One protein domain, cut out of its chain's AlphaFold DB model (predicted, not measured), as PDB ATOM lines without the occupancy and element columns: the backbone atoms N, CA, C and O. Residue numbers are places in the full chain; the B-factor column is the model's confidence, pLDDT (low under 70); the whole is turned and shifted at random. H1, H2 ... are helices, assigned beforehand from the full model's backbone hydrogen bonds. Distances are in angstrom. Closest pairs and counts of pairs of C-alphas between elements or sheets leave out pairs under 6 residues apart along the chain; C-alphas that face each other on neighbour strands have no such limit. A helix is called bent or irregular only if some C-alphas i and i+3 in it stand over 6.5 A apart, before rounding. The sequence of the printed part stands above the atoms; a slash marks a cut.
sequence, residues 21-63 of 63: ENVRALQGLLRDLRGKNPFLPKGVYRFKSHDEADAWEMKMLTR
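What this domain is: This is residues 21 to 63 of the 63 residues of an uncharacterized protein of Verrucomicrobia bacterium (UniProt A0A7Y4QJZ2). Picture a helix, H1, sticking out as a free arm, followed by a long arched link that runs on away from it to the far end of the domain; there the chain turns, and a second, shorter helix, H2, folds back beneath the arch toward H1 without reaching it. The printed part has 43 residues with two named helices, H1 then H2, and no named strand; its class is all helix. The whole is only just extended, close to loose, with a radius of gyration of the C-alphas of 14.2 A, and it spans 46 by 18 by 15 A, the free arm H1 making much of the length.

How they stand to each other: Begin with the longest helix, H1, residues 21 to 36, which stands free: no C-alpha 8 or more residues away along the chain comes within 10 A of it. H2, residues 50 to 61, is apart from H1, with no C-alpha of the one within 8 A of the other. Look along the backbones of H1 and H2, and you will find each O i to N i+4 pair within hydrogen-bond range.

Where its parts are: Find C-alpha 21 at (24.482, 23.921, 3.573); from there H1 runs 22.3 A to C-alpha 36 at (11.116, 12.470, -10.065). Pass along the link to C-alpha 50 at (6.162, -10.885, -11.500), where H2 begins; it runs 16.6 A to C-alpha 61 at (17.643, 1.036, -11.462). Neither helix is bent.

The domain as a whole: The two C-alphas farthest apart are those of Glu 21 and Lys 48, at 46.7 A. The link from H1 to H2, residues 37 to 49, is long. The printed part has no cut and ends at Arg 63, the chain's last residue. In the B-factor column the mean pLDDT of the printed part is 87.5, and the model's confidence is low, under 70, at residues 37 and 63.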
ATOM      1  N   GLU A  21      24.419  24.041   5.034       88.62
ATOM      2  CA  GLU A  21      24.482  23.921   3.573       88.62
ATOM      3  C   GLU A  21      24.484  22.463   3.096       88.62
ATOM      4  O   GLU A  21      23.699  22.107   2.217       88.62
ATOM      5  N   ASN A  22      25.288  21.598   3.724       86.56
ATOM      6  CA  ASN A  22      25.362  20.174   3.387       86.56
ATOM      7  C   ASN A  22      24.023  19.472   3.650       86.56
ATOM      8  O   ASN A  22      23.577  18.656   2.845       86.56
ATOM      9  N   VAL A  23      23.351  19.830   4.749       89.75
ATOM     10  CA  VAL A  23      22.021  19.298   5.081       89.75
ATOM     11  C   VAL A  23      20.982  19.735   4.045       89.75
ATOM     12  O   VAL A  23      20.205  18.906   3.573       89.75
ATOM     13  N   ARG A  24      20.992  21.010   3.631       92.38
ATOM     14  CA  ARG A  24      20.102  21.513   2.572       92.38
ATOM     15  C   ARG A  24      20.354  20.823   1.233       92.38
ATOM     16  O   ARG A  24      19.393  20.438   0.569       92.38
ATOM     17  N   ALA A  25      21.618  20.641   0.853       90.25
ATOM     18  CA  ALA A  25      21.991  19.943  -0.375       90.25
ATOM     19  C   ALA A  25      21.494  18.489  -0.366       90.25
ATOM     20  O   ALA A  25      20.856  18.045  -1.323       90.25
ATOM     21  N   LEU A  26      21.695  17.774   0.747       90.00
ATOM     22  CA  LEU A  26      21.187  16.415   0.932       90.00
ATOM     23  C   LEU A  26      19.658  16.365   0.843       90.00
ATOM     24  O   LEU A  26      19.105  15.508   0.158       90.00
ATOM     25  N   GLN A  27      18.960  17.288   1.503       92.00
ATOM     26  CA  GLN A  27      17.499  17.335   1.486       92.00
ATOM     27  C   GLN A  27      16.946  17.623   0.081       92.00
ATOM     28  O   GLN A  27      15.965  17.002  -0.331       92.00
ATOM     29  N   GLY A  28      17.587  18.523  -0.671       90.88
ATOM     30  CA  GLY A  28      17.254  18.795  -2.070       90.88
ATOM     31  C   GLY A  28      17.419  17.555  -2.949       90.88
ATOM     32  O   GLY A  28      16.502  17.199  -3.686       90.88
ATOM     33  N   LEU A  29      18.540  16.846  -2.797       88.25
ATOM     34  CA  LEU A  29      18.797  15.589  -3.501       88.25
ATOM     35  C   LEU A  29      17.740  14.525  -3.172       88.25
ATOM     36  O   LEU A  29      17.186  13.910  -4.079       88.25
ATOM     37  N   LEU A  30      17.413  14.335  -1.890       87.50
ATOM     38  CA  LEU A  30      16.391  13.374  -1.460       87.50
ATOM     39  C   LEU A  30      15.015  13.689  -2.056       87.50
ATOM     40  O   LEU A  30      14.301  12.774  -2.474       87.50
ATOM     41  N   ARG A  31      14.646  14.974  -2.112       87.50
ATOM     42  CA  ARG A  31      13.395  15.419  -2.734       87.50
ATOM     43  C   ARG A  31      13.371  15.089  -4.222       87.50
ATOM     44  O   ARG A  31      12.361  14.593  -4.712       87.50
ATOM     45  N   ASP A  32      14.467  15.343  -4.923       85.12
ATOM     46  CA  ASP A  32      14.555  15.108  -6.361       85.12
ATOM     47  C   ASP A  32      14.546  13.613  -6.701       85.12
ATOM     48  O   ASP A  32      13.821  13.206  -7.610       85.12
ATOM     49  N   LEU A  33      15.251  12.789  -5.922       82.81
ATOM     50  CA  LEU A  33      15.253  11.333  -6.076       82.81
ATOM     51  C   LEU A  33      13.857  10.734  -5.861       82.81
ATOM     52  O   LEU A  33      13.399   9.958  -6.696       82.81
ATOM     53  N   ARG A  34      13.149  11.133  -4.792       78.31
ATOM     54  CA  ARG A  34      11.791  10.628  -4.509       78.31
ATOM     55  C   ARG A  34      10.736  11.167  -5.472       78.31
ATOM     56  O   ARG A  34       9.849  10.430  -5.880       78.31
ATOM     57  N   GLY A  35      10.790  12.458  -5.794       73.75
ATOM     58  CA  GLY A  35       9.729  13.127  -6.548       73.75
ATOM     59  C   GLY A  35       9.765  12.838  -8.046       73.75
ATOM     60  O   GLY A  35       8.717  12.785  -8.690       73.75
ATOM     61  N   LYS A  36      10.962  12.668  -8.618       71.19
ATOM     62  CA  LYS A  36      11.116  12.470 -10.065       71.19
ATOM     63  C   LYS A  36      11.192  10.998 -10.461       71.19
ATOM     64  O   LYS A  36      10.945  10.725 -11.630       71.19
ATOM     65  N   ASN A  37      11.491  10.092  -9.520       69.56
ATOM     66  CA  ASN A  37      11.785   8.678  -9.787       69.56
ATOM     67  C   ASN A  37      12.669   8.531 -11.045       69.56
ATOM     68  O   ASN A  37      12.267   7.900 -12.018       69.56
ATOM     69  N   PRO A  38      13.849   9.184 -11.081       74.06
ATOM     70  CA  PRO A  38      14.590   9.415 -12.325       74.06
ATOM     71  C   PRO A  38      15.003   8.125 -13.041       74.06
ATOM     72  O   PRO A  38      15.208   8.135 -14.250       74.06
ATOM     73  N   PHE A  39      15.107   7.029 -12.296       80.19
ATOM     74  CA  PHE A  39      15.521   5.731 -12.810       80.19
ATOM     75  C   PHE A  39      14.367   4.944 -13.436       80.19
ATOM     76  O   PHE A  39      14.602   4.139 -14.330       80.19
ATOM     77  N   LEU A  40      13.119   5.189 -13.018       83.88
ATOM     78  CA  LEU A  40      11.955   4.469 -13.529       83.88
ATOM     79  C   LEU A  40      11.167   5.350 -14.504       83.88
ATOM     80  O   LEU A  40      10.569   6.349 -14.091       83.88
ATOM     81  N   PRO A  41      11.132   5.003 -15.803       84.31
ATOM     82  CA  PRO A  41      10.372   5.772 -16.774       84.31
ATOM     83  C   PRO A  41       8.877   5.752 -16.432       84.31
ATOM     84  O   PRO A  41       8.319   4.740 -16.010       84.31
ATOM     85  N   LYS A  42       8.211   6.895 -16.622       83.81
ATOM     86  CA  LYS A  42       6.768   7.016 -16.388       83.81
ATOM     87  C   LYS A  42       6.005   6.299 -17.502       83.81
ATOM     88  O   LYS A  42       6.173   6.637 -18.672       83.81
ATOM     89  N   GLY A  43       5.129   5.368 -17.138       87.81
ATOM     90  CA  GLY A  43       4.304   4.645 -18.100       87.81
ATOM     91  C   GLY A  43       3.533   3.488 -17.477       87.81
ATOM     92  O   GLY A  43       3.697   3.177 -16.299       87.81
ATOM     93  N   VAL A  44       2.685   2.857 -18.291       90.31
ATOM     94  CA  VAL A  44       2.014   1.598 -17.947       90.31
ATOM     95  C   VAL A  44       2.758   0.469 -18.645       90.31
ATOM     96  O   VAL A  44       2.757   0.395 -19.874       90.31
ATOM     97  N   TYR A  45       3.371  -0.410 -17.860       91.50
ATOM     98  CA  TYR A  45       4.093  -1.581 -18.351       91.50
ATOM     99  C   TYR A  45       3.296  -2.837 -18.025       91.50
ATOM    100  O   TYR A  45       2.740  -2.968 -16.933       91.50
ATOM    101  N   ARG A  46       3.190  -3.741 -18.998       95.12
ATOM    102  CA  ARG A  46       2.498  -5.019 -18.840       95.12
ATOM    103  C   ARG A  46       3.534  -6.124 -18.905       95.12
ATOM    104  O   ARG A  46       4.196  -6.268 -19.926       95.12
ATOM    105  N   PHE A  47       3.627  -6.881 -17.824       96.06
ATOM    106  CA  PHE A  47       4.500  -8.039 -17.707       96.06
ATOM    107  C   PHE A  47       3.643  -9.297 -17.638       96.06
ATOM    108  O   PHE A  47       2.511  -9.267 -17.146       96.06
ATOM    109  N   LYS A  48       4.166 -10.398 -18.166       95.19
ATOM    110  CA  LYS A  48       3.494 -11.697 -18.149       95.19
ATOM    111  C   LYS A  48       3.608 -12.368 -16.778       95.19
ATOM    112  O   LYS A  48       2.714 -13.125 -16.407       95.19
ATOM    113  N   SER A  49       4.682 -12.093 -16.040       97.12
ATOM    114  CA  SER A  49       4.928 -12.595 -14.684       97.12
ATOM    115  C   SER A  49       5.529 -11.516 -13.783       97.12
ATOM    116  O   SER A  49       5.981 -10.472 -14.255       97.12
ATOM    117  N   HIS A  50       5.535 -11.777 -12.474       95.19
ATOM    118  CA  HIS A  50       6.162 -10.885 -11.500       95.19
ATOM    119  C   HIS A  50       7.686 -10.831 -11.675       95.19
ATOM    120  O   HIS A  50       8.241  -9.740 -11.734       95.19
ATOM    121  N   ASP A  51       8.332 -11.980 -11.898       96.94
ATOM    122  CA  ASP A  51       9.783 -12.061 -12.121       96.94
ATOM    123  C   ASP A  51      10.250 -11.203 -13.311       96.94
ATOM    124  O   ASP A  51      11.339 -10.630 -13.295       96.94
ATOM    125  N   GLU A  52       9.424 -11.098 -14.358       95.56
ATOM    126  CA  GLU A  52       9.710 -10.248 -15.517       95.56
ATOM    127  C   GLU A  52       9.660  -8.757 -15.148       95.56
ATOM    128  O   GLU A  52      10.497  -7.979 -15.614       95.56
ATOM    129  N   ALA A  53       8.715  -8.369 -14.287       94.12
ATOM    130  CA  ALA A  53       8.613  -7.009 -13.773       94.12
ATOM    131  C   ALA A  53       9.836  -6.646 -12.918       94.12
ATOM    132  O   ALA A  53      10.440  -5.597 -13.140       94.12
ATOM    133  N   ASP A  54      10.253  -7.541 -12.021       94.00
ATOM    134  CA  ASP A  54      11.397  -7.326 -11.128       94.00
ATOM    135  C   ASP A  54      12.715  -7.229 -11.909       94.00
ATOM    136  O   ASP A  54      13.543  -6.347 -11.664       94.00
ATOM    137  N   ALA A  55      12.906  -8.097 -12.909       94.94
ATOM    138  CA  ALA A  55      14.073  -8.043 -13.785       94.94
ATOM    139  C   ALA A  55      14.120  -6.736 -14.594       94.94
ATOM    140  O   ALA A  55      15.193  -6.151 -14.787       94.94
ATOM    141  N   TRP A  56      12.964  -6.260 -15.065       93.69
ATOM    142  CA  TRP A  56      12.858  -4.974 -15.746       93.69
ATOM    143  C   TRP A  56      13.155  -3.806 -14.801       93.69
ATOM    144  O   TRP A  56      13.929  -2.922 -15.166       93.69
ATOM    145  N   GLU A  57      12.611  -3.821 -13.584       91.12
ATOM    146  CA  GLU A  57      12.840  -2.789 -12.572       91.12
ATOM    147  C   GLU A  57      14.324  -2.699 -12.205       91.12
ATOM    148  O   GLU A  57      14.918  -1.620 -12.281       91.12
ATOM    149  N   MET A  58      14.969  -3.836 -11.925       91.50
ATOM    150  CA  MET A  58      16.402  -3.867 -11.631       91.50
ATOM    151  C   MET A  58      17.253  -3.369 -12.795       91.50
ATOM    152  O   MET A  58      18.229  -2.646 -12.576       91.50
ATOM    153  N   LYS A  59      16.879  -3.687 -14.039       90.25
ATOM    154  CA  LYS A  59      17.552  -3.158 -15.232       90.25
ATOM    155  C   LYS A  59      17.425  -1.637 -15.346       90.25
ATOM    156  O   LYS A  59      18.349  -0.997 -15.836       90.25
ATOM    157  N   MET A  60      16.301  -1.057 -14.927       89.81
ATOM    158  CA  MET A  60      16.096   0.394 -14.949       89.81
ATOM    159  C   MET A  60      16.844   1.104 -13.811       89.81
ATOM    160  O   MET A  60      17.405   2.172 -14.033       89.81
ATOM    161  N   LEU A  61      16.925   0.492 -12.624       85.25
ATOM    162  CA  LEU A  61      17.643   1.036 -11.462       85.25
ATOM    163  C   LEU A  61      19.174   1.008 -11.600       85.25
ATOM    164  O   LEU A  61      19.854   1.810 -10.963       85.25
ATOM    165  N   THR A  62      19.720   0.084 -12.393       82.88
ATOM    166  CA  THR A  62      21.175  -0.130 -12.549       82.88
ATOM    167  C   THR A  62      21.773   0.493 -13.812       82.88
ATOM    168  O   THR A  62      22.939   0.248 -14.123       82.88
ATOM    169  N   ARG A  63      20.981   1.273 -14.547       64.94
ATOM    170  CA  ARG A  63      21.378   1.920 -15.801       64.94
ATOM    171  C   ARG A  63      22.126   3.228 -15.565       64.94
ATOM    172  O   ARG A  63      23.051   3.493 -16.364       64.94
TER     173      ARG A  63